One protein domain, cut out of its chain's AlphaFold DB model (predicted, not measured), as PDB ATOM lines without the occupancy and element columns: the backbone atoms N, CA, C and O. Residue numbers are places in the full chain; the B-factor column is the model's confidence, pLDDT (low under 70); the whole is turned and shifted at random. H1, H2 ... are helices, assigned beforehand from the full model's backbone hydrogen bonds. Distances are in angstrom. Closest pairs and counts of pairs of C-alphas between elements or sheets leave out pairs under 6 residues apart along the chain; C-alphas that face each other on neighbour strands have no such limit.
ATOM      1  N   SER A 182     116.443 140.142 187.604       48.12
ATOM      2  CA  SER A 182     117.310 140.209 186.429       48.12
ATOM      3  C   SER A 182     118.756 140.298 186.920       48.12
ATOM      4  O   SER A 182     119.211 141.362 187.340       48.12
ATOM      5  N   THR A 183     119.482 139.182 186.907       48.00
ATOM      6  CA  THR A 183     120.909 139.109 187.249       48.00
ATOM      7  C   THR A 183     121.705 140.030 186.311       48.00
ATOM      8  O   THR A 183     122.662 140.685 186.714       48.00
ATOM      9  N   TYR A 184     121.194 140.228 185.088       47.38
ATOM     10  CA  TYR A 184     121.652 141.233 184.123       47.38
ATOM     11  C   TYR A 184     121.263 142.683 184.460       47.38
ATOM     12  O   TYR A 184     121.857 143.609 183.920       47.38
ATOM     13  N   GLY A 185     120.277 142.905 185.329       51.22
ATOM     14  CA  GLY A 185     119.841 144.225 185.793       51.22
ATOM     15  C   GLY A 185     120.532 144.707 187.072       51.22
ATOM     16  O   GLY A 185     120.359 145.867 187.436       51.22
ATOM     17  N   ARG A 186     121.296 143.839 187.758       57.00
ATOM     18  CA  ARG A 186     122.082 144.185 188.960       57.00
ATOM     19  C   ARG A 186     123.568 144.414 188.691       57.00
ATOM     20  O   ARG A 186     124.209 145.097 189.481       57.00
ATOM     21  N   LEU A 187     124.117 143.849 187.617       72.81
ATOM     22  CA  LEU A 187     125.519 144.058 187.261       72.81
ATOM     23  C   LEU A 187     125.687 145.431 186.607       72.81
ATOM     24  O   LEU A 187     124.977 145.768 185.657       72.81
ATOM     25  N   SER A 188     126.659 146.208 187.083       77.56
ATOM     26  CA  SER A 188     127.112 147.386 186.349       77.56
ATOM     27  C   SER A 188     127.650 146.962 184.971       77.56
ATOM     28  O   SER A 188     128.070 145.813 184.794       77.56
ATOM     29  N   PRO A 189     127.678 147.852 183.964       79.88
ATOM     30  CA  PRO A 189     128.256 147.527 182.659       79.88
ATOM     31  C   PRO A 189     129.694 146.984 182.741       79.88
ATOM     32  O   PRO A 189     130.067 146.124 181.944       79.88
ATOM     33  N   ALA A 190     130.477 147.443 183.726       78.12
ATOM     34  CA  ALA A 190     131.819 146.937 184.004       78.12
ATOM     35  C   ALA A 190     131.777 145.499 184.548       78.12
ATOM     36  O   ALA A 190     132.389 144.603 183.965       78.12
ATOM     37  N   ALA A 191     130.974 145.244 185.584       78.88
ATOM     38  CA  ALA A 191     130.800 143.911 186.160       78.88
ATOM     39  C   ALA A 191     130.233 142.897 185.145       78.88
ATOM     40  O   ALA A 191     130.641 141.736 185.114       78.88
ATOM     41  N   ALA A 192     129.343 143.333 184.250       80.50
ATOM     42  CA  ALA A 192     128.810 142.506 183.170       80.50
ATOM     43  C   ALA A 192     129.881 142.124 182.131       80.50
ATOM     44  O   ALA A 192     129.883 140.991 181.648       80.50
ATOM     45  N   ALA A 193     130.804 143.035 181.800       81.31
ATOM     46  CA  ALA A 193     131.924 142.752 180.900       81.31
ATOM     47  C   ALA A 193     132.922 141.760 181.526       81.31
ATOM     48  O   ALA A 193     133.382 140.826 180.859       81.31
ATOM     49  N   VAL A 194     133.196 141.913 182.824       83.25
ATOM     50  CA  VAL A 194     134.005 140.969 183.604       83.25
ATOM     51  C   VAL A 194     133.338 139.593 183.633       83.25
ATOM     52  O   VAL A 194     133.940 138.609 183.203       83.25
ATOM     53  N   TYR A 195     132.063 139.515 184.019       83.69
ATOM     54  CA  TYR A 195     131.300 138.266 183.990       83.69
ATOM     55  C   TYR A 195     131.308 137.614 182.600       83.69
ATOM     56  O   TYR A 195     131.555 136.415 182.489       83.69
ATOM     57  N   ALA A 196     131.091 138.380 181.525       80.94
ATOM     58  CA  ALA A 196     131.100 137.850 180.160       80.94
ATOM     59  C   ALA A 196     132.443 137.196 179.790       80.94
ATOM     60  O   ALA A 196     132.452 136.171 179.101       80.94
ATOM     61  N   THR A 197     133.551 137.758 180.281       82.19
ATOM     62  CA  THR A 197     134.909 137.231 180.091       82.19
ATOM     63  C   THR A 197     135.083 135.919 180.859       82.19
ATOM     64  O   THR A 197     135.418 134.884 180.277       82.19
ATOM     65  N   PHE A 198     134.743 135.922 182.146       83.31
ATOM     66  CA  PHE A 198     134.972 134.797 183.052       83.31
ATOM     67  C   PHE A 198     133.950 133.657 182.930       83.31
ATOM     68  O   PHE A 198     134.244 132.518 183.293       83.31
ATOM     69  N   ARG A 199     132.778 133.901 182.331       82.00
ATOM     70  CA  ARG A 199     131.762 132.871 182.046       82.00
ATOM     71  C   ARG A 199     132.320 131.725 181.198       82.00
ATOM     72  O   ARG A 199     131.974 130.559 181.413       82.00
ATOM     73  N   SER A 200     133.157 132.051 180.213       79.88
ATOM     74  CA  SER A 200     133.790 131.056 179.342       79.88
ATOM     75  C   SER A 200     134.819 130.229 180.114       79.88
ATOM     76  O   SER A 200     134.849 129.007 179.974       79.88
ATOM     77  N   ASP A 201     135.596 130.869 180.987       83.06
ATOM     78  CA  ASP A 201     136.588 130.198 181.828       83.06
ATOM     79  C   ASP A 201     135.940 129.249 182.837       83.06
ATOM     80  O   ASP A 201     136.364 128.099 182.947       83.06
ATOM     81  N   ALA A 202     134.859 129.684 183.491       76.69
ATOM     82  CA  ALA A 202     134.074 128.850 184.395       76.69
ATOM     83  C   ALA A 202     133.496 127.617 183.673       76.69
ATOM     84  O   ALA A 202     133.542 126.503 184.190       76.69
ATOM     85  N   SER A 203     133.028 127.782 182.431       81.31
ATOM     86  CA  SER A 203     132.534 126.659 181.619       81.31
ATOM     87  C   SER A 203     133.647 125.658 181.266       81.31
ATOM     88  O   SER A 203     133.412 124.449 181.288       81.31
ATOM     89  N   ARG A 204     134.869 126.134 180.973       85.56
ATOM     90  CA  ARG A 204     136.031 125.255 180.742       85.56
ATOM     91  C   ARG A 204     136.479 124.539 182.015       85.56
ATOM     92  O   ARG A 204     136.863 123.378 181.927       85.56
ATOM     93  N   ALA A 205     136.438 125.207 183.168       84.88
ATOM     94  CA  ALA A 205     136.788 124.600 184.452       84.88
ATOM     95  C   ALA A 205     135.878 123.402 184.754       84.88
ATOM     96  O   ALA A 205     136.374 122.310 185.033       84.88
ATOM     97  N   VAL A 206     134.566 123.562 184.537       83.88
ATOM     98  CA  VAL A 206     133.599 122.462 184.663       83.88
ATOM     99  C   VAL A 206     133.950 121.313 183.728       83.88
ATOM    100  O   VAL A 206     133.895 120.172 184.165       83.88
ATOM    101  N   GLN A 207     134.304 121.588 182.465       82.62
ATOM    102  CA  GLN A 207     134.705 120.559 181.494       82.62
ATOM    103  C   GLN A 207     135.976 119.813 181.919       82.62
ATOM    104  O   GLN A 207     136.003 118.583 181.869       82.62
ATOM    105  N   ALA A 208     137.004 120.532 182.371       82.81
ATOM    106  CA  ALA A 208     138.255 119.942 182.841       82.81
ATOM    107  C   ALA A 208     138.028 119.013 184.046       82.81
ATOM    108  O   ALA A 208     138.516 117.886 184.050       82.81
ATOM    109  N   GLU A 209     137.194 119.438 184.997       81.94
ATOM    110  CA  GLU A 209     136.783 118.647 186.164       81.94
ATOM    111  C   GLU A 209     135.944 117.406 185.778       81.94
ATOM    112  O   GLU A 209     135.800 116.481 186.575       81.94
ATOM    113  N   GLN A 210     135.390 117.328 184.558       73.88
ATOM    114  CA  GLN A 210     134.765 116.086 184.062       73.88
ATOM    115  C   GLN A 210     135.788 115.112 183.487       73.88
ATOM    116  O   GLN A 210     135.632 113.907 183.661       73.88
ATOM    117  N   ILE A 211     136.785 115.630 182.768       78.19
ATOM    118  CA  ILE A 211     137.813 114.819 182.106       78.19
ATOM    119  C   ILE A 211     138.748 114.213 183.154       78.19
ATOM    120  O   ILE A 211     139.104 113.041 183.068       78.19
ATOM    121  N   SER A 212     139.119 115.006 184.157       78.56
ATOM    122  CA  SER A 212     139.951 114.583 185.277       78.56
ATOM    123  C   SER A 212     139.314 115.070 186.582       78.56
ATOM    124  O   SER A 212     139.601 116.180 187.032       78.56
ATOM    125  N   PRO A 213     138.377 114.292 187.155       83.19
ATOM    126  CA  PRO A 213     137.703 114.679 188.383       83.19
ATOM    127  C   PRO A 213     138.663 114.619 189.566       83.19
ATOM    128  O   PRO A 213     139.354 113.620 189.768       83.19
ATOM    129  N   ALA A 214     138.657 115.680 190.369       82.12
ATOM    130  CA  ALA A 214     139.384 115.717 191.623       82.12
ATOM    131  C   ALA A 214     138.840 114.653 192.588       82.12
ATOM    132  O   ALA A 214     137.638 114.362 192.626       82.12
ATOM    133  N   SER A 215     139.735 114.084 193.389       87.31
ATOM    134  CA  SER A 215     139.370 113.179 194.475       87.31
ATOM    135  C   SER A 215     138.455 113.874 195.490       87.31
ATOM    136  O   SER A 215     138.422 115.101 195.604       87.31
ATOM    137  N   ALA A 216     137.719 113.085 196.278       85.50
ATOM    138  CA  ALA A 216     136.849 113.626 197.322       85.50
ATOM    139  C   ALA A 216     137.615 114.534 198.303       85.50
ATOM    140  O   ALA A 216     137.113 115.586 198.688       85.50
ATOM    141  N   LEU A 217     138.854 114.162 198.649       86.06
ATOM    142  CA  LEU A 217     139.710 114.951 199.534       86.06
ATOM    143  C   LEU A 217     140.140 116.275 198.888       86.06
ATOM    144  O   LEU A 217     140.062 117.316 199.530       86.06
ATOM    145  N   GLU A 218     140.550 116.253 197.618       88.38
ATOM    146  CA  GLU A 218     140.930 117.472 196.889       88.38
ATOM    147  C   GLU A 218     139.753 118.438 196.728       88.38
ATOM    148  O   GLU A 218     139.951 119.651 196.775       88.38
ATOM    149  N   ARG A 219     138.528 117.923 196.563       87.38
ATOM    150  CA  ARG A 219     137.313 118.750 196.503       87.38
ATOM    151  C   ARG A 219     137.016 119.431 197.829       87.38
ATOM    152  O   ARG A 219     136.796 120.635 197.824       87.38
ATOM    153  N   ILE A 220     137.083 118.691 198.938       90.69
ATOM    154  CA  ILE A 220     136.888 119.246 200.286       90.69
ATOM    155  C   ILE A 220     137.941 120.324 200.573       90.69
ATOM    156  O   ILE A 220     137.595 121.442 200.933       90.69
ATOM    157  N   GLN A 221     139.221 120.037 200.315       92.56
ATOM    158  CA  GLN A 221     140.299 121.015 200.511       92.56
ATOM    159  C   GLN A 221     140.131 122.261 199.635       92.56
ATOM    160  O   GLN A 221     140.497 123.369 200.028       92.56
ATOM    161  N   ARG A 222     139.621 122.097 198.411       93.56
ATOM    162  CA  ARG A 222     139.335 123.217 197.512       93.56
ATOM    163  C   ARG A 222     138.175 124.061 198.034       93.56
ATOM    164  O   ARG A 222     138.286 125.281 197.998       93.56
ATOM    165  N   GLU A 223     137.108 123.427 198.507       95.31
ATOM    166  CA  GLU A 223     135.951 124.089 199.113       95.31
ATOM    167  C   GLU A 223     136.357 124.928 200.325       95.31
ATOM    168  O   GLU A 223     136.076 126.124 200.337       95.31
ATOM    169  N   GLU A 224     137.108 124.350 201.267       95.38
ATOM    170  CA  GLU A 224     137.619 125.056 202.452       95.38
ATOM    171  C   GLU A 224     138.436 126.294 202.058       95.38
ATOM    172  O   GLU A 224     138.181 127.400 202.527       95.38
ATOM    173  N   ARG A 225     139.370 126.144 201.110       96.06
ATOM    174  CA  ARG A 225     140.211 127.257 200.639       96.06
ATOM    175  C   ARG A 225     139.417 128.358 199.935       96.06
ATOM    176  O   ARG A 225     139.818 129.520 199.983       96.06
ATOM    177  N   ILE A 226     138.348 128.003 199.223       95.88
ATOM    178  CA  ILE A 226     137.464 128.981 198.582       95.88
ATOM    179  C   ILE A 226     136.644 129.713 199.640       95.88
ATOM    180  O   ILE A 226     136.556 130.935 199.570       95.88
ATOM    181  N   ASP A 227     136.080 129.005 200.616       95.38
ATOM    182  CA  ASP A 227     135.306 129.614 201.700       95.38
ATOM    183  C   ASP A 227     136.154 130.593 202.528       95.38
ATOM    184  O   ASP A 227     135.741 131.732 202.763       95.38
ATOM    185  N   GLU A 228     137.387 130.201 202.866       95.19
ATOM    186  CA  GLU A 228     138.368 131.069 203.526       95.19
ATOM    187  C   GLU A 228     138.644 132.337 202.709       95.19
ATOM    188  O   GLU A 228     138.628 133.447 203.249       95.19
ATOM    189  N   TRP A 229     138.864 132.198 201.395       95.00
ATOM    190  CA  TRP A 229     139.128 133.338 200.519       95.00
ATOM    191  C   TRP A 229     137.913 134.266 200.408       95.00
ATOM    192  O   TRP A 229     138.064 135.478 200.551       95.00
ATOM    193  N   LEU A 230     136.710 133.721 200.201       92.50
ATOM    194  CA  LEU A 230     135.469 134.499 200.101       92.50
ATOM    195  C   LEU A 230     135.201 135.281 201.391       92.50
ATOM    196  O   LEU A 230     134.888 136.471 201.340       92.50
ATOM    197  N   THR A 231     135.393 134.635 202.542       92.06
ATOM    198  CA  THR A 231     135.230 135.258 203.861       92.06
ATOM    199  C   THR A 231     136.247 136.376 204.077       92.06
ATOM    200  O   THR A 231     135.882 137.464 204.526       92.06
ATOM    201  N   ALA A 232     137.513 136.154 203.708       90.00
ATOM    202  CA  ALA A 232     138.565 137.168 203.807       90.00
ATOM    203  C   ALA A 232     138.287 138.408 202.936       90.00
ATOM    204  O   ALA A 232     138.710 139.507 203.289       90.00
ATOM    205  N   HIS A 233     137.545 138.243 201.836       88.88
ATOM    206  CA  HIS A 233     137.128 139.324 200.939       88.88
ATOM    207  C   HIS A 233     135.740 139.890 201.276       88.88
ATOM    208  O   HIS A 233     135.209 140.681 200.507       88.88
ATOM    209  N   GLY A 234     135.143 139.521 202.415       86.00
ATOM    210  CA  GLY A 234     133.866 140.080 202.874       86.00
ATOM    211  C   GLY A 234     132.654 139.685 202.024       86.00
ATOM    212  O   GLY A 234     131.655 140.400 202.032       86.00
ATOM    213  N   ILE A 235     132.733 138.574 201.287       87.19
ATOM    214  CA  ILE A 235     131.638 138.076 200.451       87.19
ATOM    215  C   ILE A 235     130.564 137.430 201.329       87.19
ATOM    216  O   ILE A 235     130.841 136.525 202.119       87.19
ATOM    217  N   GLU A 236     129.319 137.878 201.178       81.00
ATOM    218  CA  GLU A 236     128.195 137.312 201.918       81.00
ATOM    219  C   GLU A 236     127.873 135.888 201.449       81.00
ATOM    220  O   GLU A 236     128.000 135.540 200.274       81.00
ATOM    221  N   GLN A 237     127.383 135.052 202.371       84.06
ATOM    222  CA  GLN A 237     126.950 133.683 202.064       84.06
ATOM    223  C   GLN A 237     128.048 132.832 201.400       84.06
ATOM    224  O   GLN A 237     127.758 132.028 200.509       84.06
ATOM    225  N   SER A 238     129.305 132.984 201.838       88.19
ATOM    226  CA  SER A 238     130.449 132.198 201.352       88.19
ATOM    227  C   SER A 238     130.168 130.690 201.390       88.19
ATOM    228  O   SER A 238     130.381 130.007 200.391       88.19
ATOM    229  N   TRP A 239     129.524 130.213 202.461       85.25
ATOM    230  CA  TRP A 239     129.110 128.820 202.658       85.25
ATOM    231  C   TRP A 239     128.111 128.294 201.613       85.25
ATOM    232  O   TRP A 239     127.954 127.086 201.469       85.25
ATOM    233  N   VAL A 240     127.407 129.175 200.892       85.88
ATOM    234  CA  VAL A 240     126.511 128.794 199.784       85.88
ATOM    235  C   VAL A 240     127.273 128.752 198.460       85.88
ATOM    236  O   VAL A 240     127.001 127.897 197.622       85.88
ATOM    237  N   LYS A 241     128.229 129.666 198.252       89.00
ATOM    238  CA  LYS A 241     128.956 129.801 196.978       89.00
ATOM    239  C   LYS A 241     130.147 128.851 196.878       89.00
ATOM    240  O   LYS A 241     130.407 128.321 195.798       89.00
ATOM    241  N   ALA A 242     130.868 128.643 197.979       92.88
ATOM    242  CA  ALA A 242     132.090 127.849 198.017       92.88
ATOM    243  C   ALA A 242     131.895 126.402 197.528       92.88
ATOM    244  O   ALA A 242     132.678 125.993 196.664       92.88
ATOM    245  N   PRO A 243     130.840 125.662 197.941       92.44
ATOM    246  CA  PRO A 243     130.616 124.300 197.453       92.44
ATOM    247  C   PRO A 243     130.422 124.253 195.931       92.44
ATOM    248  O   PRO A 243     131.043 123.446 195.239       92.44
ATOM    249  N   THR A 244     129.620 125.169 195.378       90.69
ATOM    250  CA  THR A 244     129.326 125.234 193.937       90.69
ATOM    251  C   THR A 244     130.555 125.623 193.116       90.69
ATOM    252  O   THR A 244     130.823 125.024 192.071       90.69
ATOM    253  N   LEU A 245     131.341 126.595 193.587       92.12
ATOM    254  CA  LEU A 245     132.590 127.006 192.939       92.12
ATOM    255  C   LEU A 245     133.623 125.867 192.959       92.12
ATOM    256  O   LEU A 245     134.242 125.580 191.931       92.12
ATOM    257  N   ALA A 246     133.767 125.175 194.093       92.19
ATOM    258  CA  ALA A 246     134.676 124.043 194.236       92.19
ATOM    259  C   ALA A 246     134.285 122.868 193.326       92.19
ATOM    260  O   ALA A 246     135.137 122.343 192.597       92.19
ATOM    261  N   ALA A 247     132.997 122.501 193.320       89.19
ATOM    262  CA  ALA A 247     132.432 121.461 192.461       89.19
ATOM    263  C   ALA A 247     132.556 121.804 190.967       89.19
ATOM    264  O   ALA A 247     132.731 120.912 190.138       89.19
ATOM    265  N   GLY A 248     132.510 123.096 190.627       88.81
ATOM    266  CA  GLY A 248     132.725 123.609 189.276       88.81
ATOM    267  C   GLY A 248     134.187 123.646 188.818       88.81
ATOM    268  O   GLY A 248     134.445 124.029 187.678       88.81
ATOM    269  N   GLY A 249     135.147 123.267 189.668       90.31
ATOM    270  CA  GLY A 249     136.567 123.274 189.310       90.31
ATOM    271  C   GLY A 249     137.269 124.624 189.483       90.31
ATOM    272  O   GLY A 249     138.389 124.793 189.002       90.31
ATOM    273  N   ILE A 250     136.635 125.601 190.137       92.50
ATOM    274  CA  ILE A 250     137.207 126.941 190.314       92.50
ATOM    275  C   ILE A 250     138.316 126.905 191.367       92.50
ATOM    276  O   ILE A 250     138.192 126.249 192.396       92.50
ATOM    277  N   SER A 251     139.417 127.614 191.120       91.50
ATOM    278  CA  SER A 251     140.531 127.739 192.062       91.50
ATOM    279  C   SER A 251     140.548 129.107 192.743       91.50
ATOM    280  O   SER A 251     140.069 130.100 192.200       91.50
ATOM    281  N   VAL A 252     141.203 129.195 193.902       93.62
ATOM    282  CA  VAL A 252     141.451 130.481 194.578       93.62
ATOM    283  C   VAL A 252     142.235 131.452 193.689       93.62
ATOM    284  O   VAL A 252     141.951 132.643 193.669       93.62
ATOM    285  N   SER A 253     143.183 130.951 192.889       91.88
ATOM    286  CA  SER A 253     143.922 131.789 191.937       91.88
ATOM    287  C   SER A 253     143.011 132.398 190.871       91.88
ATOM    288  O   SER A 253     143.244 133.518 190.438       91.88
ATOM    289  N   TRP A 254     141.969 131.677 190.455       91.75
ATOM    290  CA  TRP A 254     140.975 132.196 189.524       91.75
ATOM    291  C   TRP A 254     140.131 133.295 190.177       91.75
ATOM    292  O   TRP A 254     139.933 134.340 189.567       91.75
ATOM    293  N   LEU A 255     139.706 133.102 191.433       91.06
ATOM    294  CA  LEU A 255     138.975 134.122 192.200       91.06
ATOM    295  C   LEU A 255     139.792 135.409 192.354       91.06
ATOM    296  O   LEU A 255     139.257 136.498 192.159       91.06
ATOM    297  N   GLN A 256     141.096 135.273 192.613       90.88
ATOM    298  CA  GLN A 256     142.006 136.412 192.688       90.88
ATOM    299  C   GLN A 256     142.058 137.184 191.367       90.88
ATOM    300  O   GLN A 256     141.918 138.396 191.369       90.88
ATOM    301  N   VAL A 257     142.167 136.487 190.231       89.69
ATOM    302  CA  VAL A 257     142.173 137.132 188.907       89.69
ATOM    303  C   VAL A 257     140.863 137.881 188.637       89.69
ATOM    304  O   VAL A 257     140.894 138.970 188.065       89.69
ATOM    305  N   VAL A 258     139.713 137.345 189.061       88.19
ATOM    306  CA  VAL A 258     138.424 138.054 188.952       88.19
ATOM    307  C   VAL A 258     138.420 139.322 189.803       88.19
ATOM    308  O   VAL A 258     138.025 140.374 189.301       88.19
ATOM    309  N   ALA A 259     138.880 139.238 191.054       88.19
ATOM    310  CA  ALA A 259     138.978 140.385 191.953       88.19
ATOM    311  C   ALA A 259     139.917 141.469 191.399       88.19
ATOM    312  O   ALA A 259     139.520 142.627 191.310       88.19
ATOM    313  N   ASP A 260     141.103 141.080 190.925       87.56
ATOM    314  CA  ASP A 260     142.096 141.984 190.335       87.56
ATOM    315  C   ASP A 260     141.585 142.649 189.041       87.56
ATOM    316  O   ASP A 260     142.004 143.744 188.677       87.56
ATOM    317  N   THR A 261     140.661 142.003 188.320       85.62
ATOM    318  CA  THR A 261     140.055 142.571 187.101       85.62
ATOM    319  C   THR A 261     138.976 143.619 187.419       85.62
ATOM    320  O   THR A 261     138.671 144.462 186.576       85.62
ATOM    321  N   LEU A 262     138.401 143.588 188.625       81.69
ATOM    322  CA  LEU A 262     137.345 144.497 189.100       81.69
ATOM    323  C   LEU A 262     137.887 145.713 189.874       81.69
ATOM    324  O   LEU A 262     137.121 146.405 190.546       81.69
ATOM    325  N   ASP A 263     139.194 145.963 189.806       69.00
ATOM    326  CA  ASP A 263     139.933 146.906 190.648       69.00
ATOM    327  C   ASP A 263     139.516 148.378 190.420       69.00
ATOM    328  O   ASP A 263     140.148 149.099 189.654       69.00
ATOM    329  N   CYS A 264     138.421 148.823 191.056       51.62
ATOM    330  CA  CYS A 264     138.036 150.222 191.295       51.62
ATOM    331  C   CYS A 264     137.058 150.313 192.491       51.62
ATOM    332  O   CYS A 264     136.040 149.637 192.531       51.62
ATOM    333  N   THR A 265     137.386 151.175 193.459       51.81
ATOM    334  CA  THR A 265     136.635 151.601 194.667       51.81
ATOM    335  C   THR A 265     135.098 151.450 194.633       51.81
ATOM    336  O   THR A 265     134.465 151.869 193.671       51.81
ATOM    337  N   ASP A 266     134.532 150.929 195.737       57.09
ATOM    338  CA  ASP A 266     133.158 150.391 195.934       57.09
ATOM    339  C   ASP A 266     132.885 149.004 195.285       57.09
ATOM    340  O   ASP A 266     131.751 148.618 195.010       57.09
ATOM    341  N   SER A 267     133.955 148.210 195.124       66.25
ATOM    342  CA  SER A 267     134.029 146.924 194.396       66.25
ATOM    343  C   SER A 267     133.421 145.694 195.100       66.25
ATOM    344  O   SER A 267     133.104 144.707 194.440       66.25
ATOM    345  N   LEU A 268     133.209 145.704 196.425       74.50
ATOM    346  CA  LEU A 268     132.781 144.492 197.157       74.50
ATOM    347  C   LEU A 268     131.417 143.960 196.699       74.50
ATOM    348  O   LEU A 268     131.256 142.757 196.499       74.50
ATOM    349  N   SER A 269     130.447 144.852 196.475       78.62
ATOM    350  CA  SER A 269     129.132 144.459 195.961       78.62
ATOM    351  C   SER A 269     129.180 144.009 194.502       78.62
ATOM    352  O   SER A 269     128.369 143.182 194.092       78.62
ATOM    353  N   GLU A 270     130.114 144.538 193.705       81.44
ATOM    354  CA  GLU A 270     130.286 144.128 192.307       81.44
ATOM    355  C   GLU A 270     130.966 142.760 192.207       81.44
ATOM    356  O   GLU A 270     130.510 141.909 191.444       81.44
ATOM    357  N   LEU A 271     131.997 142.517 193.021       85.19
ATOM    358  CA  LEU A 271     132.653 141.219 193.140       85.19
ATOM    359  C   LEU A 271     131.668 140.151 193.624       85.19
ATOM    360  O   LEU A 271     131.565 139.102 192.990       85.19
ATOM    361  N   ASP A 272     130.889 140.423 194.675       85.38
ATOM    362  CA  ASP A 272     129.844 139.499 195.132       85.38
ATOM    363  C   ASP A 272     128.796 139.236 194.040       85.38
ATOM    364  O   ASP A 272     128.416 138.086 193.809       85.38
ATOM    365  N   ALA A 273     128.371 140.264 193.298       82.88
ATOM    366  CA  ALA A 273     127.419 140.093 192.204       82.88
ATOM    367  C   ALA A 273     127.985 139.228 191.063       82.88
ATOM    368  O   ALA A 273     127.281 138.349 190.559       82.88
ATOM    369  N   VAL A 274     129.249 139.426 190.673       85.25
ATOM    370  CA  VAL A 274     129.915 138.610 189.643       85.25
ATOM    371  C   VAL A 274     130.090 137.173 190.123       85.25
ATOM    372  O   VAL A 274     129.745 136.245 189.392       85.25
ATOM    373  N   LEU A 275     130.575 136.965 191.348       87.31
ATOM    374  CA  LEU A 275     130.763 135.629 191.914       87.31
ATOM    375  C   LEU A 275     129.432 134.899 192.105       87.31
ATOM    376  O   LEU A 275     129.363 133.699 191.849       87.31
ATOM    377  N   SER A 276     128.367 135.613 192.468       85.56
ATOM    378  CA  SER A 276     127.003 135.076 192.514       85.56
ATOM    379  C   SER A 276     126.528 134.640 191.131       85.56
ATOM    380  O   SER A 276     126.106 133.502 190.970       85.56
ATOM    381  N   ALA A 277     126.681 135.491 190.111       82.44
ATOM    382  CA  ALA A 277     126.292 135.154 188.743       82.44
ATOM    383  C   ALA A 277     127.088 133.960 188.183       82.44
ATOM    384  O   ALA A 277     126.546 133.121 187.461       82.44
ATOM    385  N   VAL A 278     128.378 133.858 188.521       85.38
ATOM    386  CA  VAL A 278     129.214 132.701 188.171       85.38
ATOM    387  C   VAL A 278     128.751 131.453 188.919       85.38
ATOM    388  O   VAL A 278     128.607 130.408 188.288       85.38
ATOM    389  N   ALA A 279     128.487 131.546 190.225       86.00
ATOM    390  CA  ALA A 279     128.000 130.428 191.027       86.00
ATOM    391  C   ALA A 279     126.645 129.911 190.513       86.00
ATOM    392  O   ALA A 279     126.526 128.718 190.263       86.00
ATOM    393  N   ASP A 280     125.676 130.787 190.237       82.06
ATOM    394  CA  ASP A 280     124.360 130.415 189.686       82.06
ATOM    395  C   ASP A 280     124.493 129.734 188.310       82.06
ATOM    396  O   ASP A 280     123.827 128.738 187.989       82.06
ATOM    397  N   ARG A 281     125.410 130.242 187.477       83.06
ATOM    398  CA  ARG A 281     125.717 129.651 186.172       83.06
ATOM    399  C   ARG A 281     126.342 128.264 186.308       83.06
ATOM    400  O   ARG A 281     125.987 127.372 185.529       83.06
ATOM    401  N   LEU A 282     127.282 128.099 187.236       86.25
ATOM    402  CA  LEU A 282     127.929 126.822 187.533       86.25
ATOM    403  C   LEU A 282     126.922 125.820 188.093       86.25
ATOM    404  O   LEU A 282     126.884 124.698 187.600       86.25
ATOM    405  N   ASP A 283     126.063 126.237 189.019       86.12
ATOM    406  CA  ASP A 283     124.998 125.404 189.580       86.12
ATOM    407  C   ASP A 283     124.088 124.872 188.466       86.12
ATOM    408  O   ASP A 283     123.900 123.668 188.311       86.12
ATOM    409  N   THR A 284     123.655 125.749 187.554       84.38
ATOM    410  CA  THR A 284     122.877 125.348 186.371       84.38
ATOM    411  C   THR A 284     123.618 124.324 185.499       84.38
ATOM    412  O   THR A 284     123.017 123.361 185.022       84.38
ATOM    413  N   LEU A 285     124.920 124.518 185.254       83.88
ATOM    414  CA  LEU A 285     125.724 123.579 184.460       83.88
ATOM    415  C   LEU A 285     125.862 122.215 185.139       83.88
ATOM    416  O   LEU A 285     125.755 121.188 184.464       83.88
ATOM    417  N   LEU A 286     126.100 122.208 186.448       86.12
ATOM    418  CA  LEU A 286     126.226 120.996 187.250       86.12
ATOM    419  C   LEU A 286     124.889 120.242 187.291       86.12
ATOM    420  O   LEU A 286     124.865 119.052 186.987       86.12
ATOM    421  N   LEU A 287     123.772 120.941 187.509       85.94
ATOM    422  CA  LEU A 287     122.422 120.370 187.481       85.94
ATOM    423  C   LEU A 287     122.061 119.766 186.119       85.94
ATOM    424  O   LEU A 287     121.535 118.657 186.052       85.94
ATOM    425  N   VAL A 288     122.363 120.453 185.011       83.56
ATOM    426  CA  VAL A 288     122.135 119.909 183.658       83.56
ATOM    427  C   VAL A 288     122.956 118.637 183.431       83.56
ATOM    428  O   VAL A 288     122.478 117.698 182.791       83.56
ATOM    429  N   LYS A 289     124.174 118.570 183.975       81.00
ATOM    430  CA  LYS A 289     125.017 117.375 183.892       81.00
ATOM    431  C   LYS A 289     124.448 116.221 184.721       81.00
ATOM    432  O   LYS A 289     124.373 115.103 184.218       81.00
ATOM    433  N   GLU A 290     124.031 116.485 185.957       83.19
ATOM    434  CA  GLU A 290     123.370 115.489 186.806       83.19
ATOM    435  C   GLU A 290     122.086 114.965 186.157       83.19
ATOM    436  O   GLU A 290     121.838 113.760 186.158       83.19
ATOM    437  N   LEU A 291     121.312 115.846 185.514       85.25
ATOM    438  CA  LEU A 291     120.115 115.480 184.762       85.25
ATOM    439  C   LEU A 291     120.445 114.547 183.593       85.25
ATOM    440  O   LEU A 291     119.768 113.539 183.395       85.25
ATOM    441  N   ALA A 292     121.486 114.872 182.820       77.19
ATOM    442  CA  ALA A 292     121.933 114.040 181.709       77.19
ATOM    443  C   ALA A 292     122.393 112.653 182.191       77.19
ATOM    444  O   ALA A 292     122.027 111.648 181.581       77.19
ATOM    445  N   ALA A 293     123.130 112.588 183.304       75.88
ATOM    446  CA  ALA A 293     123.576 111.332 183.903       75.88
ATOM    447  C   ALA A 293     122.396 110.479 184.403       75.88
ATOM    448  O   ALA A 293     122.281 109.315 184.023       75.88
ATOM    449  N   ALA A 294     121.474 111.067 185.174       77.31
ATOM    450  CA  ALA A 294     120.289 110.369 185.673       77.31
ATOM    451  C   ALA A 294     119.370 109.892 184.529       77.31
ATOM    452  O   ALA A 294     118.814 108.796 184.580       77.31
ATOM    453  N   SER A 295     119.235 110.683 183.460       76.19
ATOM    454  CA  SER A 295     118.472 110.304 182.261       76.19
ATOM    455  C   SER A 295     119.123 109.148 181.488       76.19
ATOM    456  O   SER A 295     118.432 108.230 181.027       76.19
ATOM    457  N   ALA A 296     120.456 109.147 181.376       72.12
ATOM    458  CA  ALA A 296     121.201 108.042 180.780       72.12
ATOM    459  C   ALA A 296     121.037 106.747 181.594       72.12
ATOM    460  O   ALA A 296     120.836 105.683 181.010       72.12
ATOM    461  N   GLU A 297     121.036 106.840 182.927       74.31
ATOM    462  CA  GLU A 297     120.793 105.703 183.823       74.31
ATOM    463  C   GLU A 297     119.380 105.123 183.644       74.31
ATOM    464  O   GLU A 297     119.227 103.917 183.443       74.31
ATOM    465  N   VAL A 298     118.344 105.974 183.607       76.00
ATOM    466  CA  VAL A 298     116.965 105.543 183.305       76.00
ATOM    467  C   VAL A 298     116.892 104.857 181.941       76.00
ATOM    468  O   VAL A 298     116.275 103.800 181.809       76.00
ATOM    469  N   SER A 299     117.547 105.420 180.925       70.19
ATOM    470  CA  SER A 299     117.568 104.844 179.577       70.19
ATOM    471  C   SER A 299     118.236 103.465 179.555       70.19
ATOM    472  O   SER A 299     117.717 102.541 178.927       70.19
ATOM    473  N   ALA A 300     119.342 103.292 180.285       64.44
ATOM    474  CA  ALA A 300     120.028 102.009 180.427       64.44
ATOM    475  C   ALA A 300     119.168 100.966 181.164       64.44
ATOM    476  O   ALA A 300     119.114  99.803 180.750       64.44
ATOM    477  N   LEU A 301     118.446 101.377 182.211       67.81
ATOM    478  CA  LEU A 301     117.509 100.519 182.945       67.81
ATOM    479  C   LEU A 301     116.347 100.059 182.057       67.81
ATOM    480  O   LEU A 301     116.031  98.870 182.024       67.81
ATOM    481  N   VAL A 302     115.745 100.973 181.292       70.38
ATOM    482  CA  VAL A 302     114.654 100.650 180.358       70.38
ATOM    483  C   VAL A 302     115.142  99.740 179.230       70.38
ATOM    484  O   VAL A 302     114.455  98.777 178.889       70.38
ATOM    485  N   ALA A 303     116.329  99.993 178.671       62.62
ATOM    486  CA  ALA A 303     116.925  99.128 177.654       62.62
ATOM    487  C   ALA A 303     117.160  97.706 178.191       62.62
ATOM    488  O   ALA A 303     116.769  96.733 177.546       62.62
ATOM    489  N   SER A 304     117.701  97.591 179.406       61.31
ATOM    490  CA  SER A 304     117.931  96.305 180.078       61.31
ATOM    491  C   SER A 304     116.621  95.562 180.358       61.31
ATOM    492  O   SER A 304     116.515  94.364 180.094       61.31
ATOM    493  N   ALA A 305     115.587  96.270 180.820       64.00
ATOM    494  CA  ALA A 305     114.262  95.696 181.052       64.00
ATOM    495  C   ALA A 305     113.588  95.237 179.745       64.00
ATOM    496  O   ALA A 305     112.991  94.161 179.698       64.00
ATOM    497  N   ARG A 306     113.722  96.010 178.658       61.12
ATOM    498  CA  ARG A 306     113.206  95.634 177.336       61.12
ATOM    499  C   ARG A 306     113.896  94.380 176.812       61.12
ATOM    500  O   ARG A 306     113.206  93.460 176.384       61.12
TER     501      ARG A 306
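Overview. This is residues 182 to 306 of the 478 residues of the protein "Histidine kinase" of Mycolicibacterium arabiense (UniProt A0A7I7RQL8). H2 and H4 pack on long H6, whose residues 290 to 306 stick out; H3 packs on H4. The printed part, 125 residues with six named helices, H1 to H6, is all helix. It is only just compact, close to loose: radius of gyration of the C-alphas 16.6 A, spans 63 by 33 by 23 A.

Arrangement. H2, residues 189 to 211, touches residues 270 to 286 of H6, residues 268 to 306, closest at C-alphas 195 and 274, 5.8 A. H3, residues 216 to 232, and H4, residues 238 to 247, form a hairpin, closest at C-alphas 223 and 246, 5.0 A. H2, H5, residues 252 to 261, and H6 form an up-and-down bundle, each running against the one before. In H3, H5 and H6 every O i to N i+4 pair is within hydrogen-bond range.

Along the chain. H1, residues 183 to 186, begins at C-alpha (120.909, 139.109, 187.249); H6, 56.2 A long, ends at C-alpha (113.206, 95.634, 177.336).

Size, cuts and confidence. The printed part has no cut; 16 residues are under pLDDT 70.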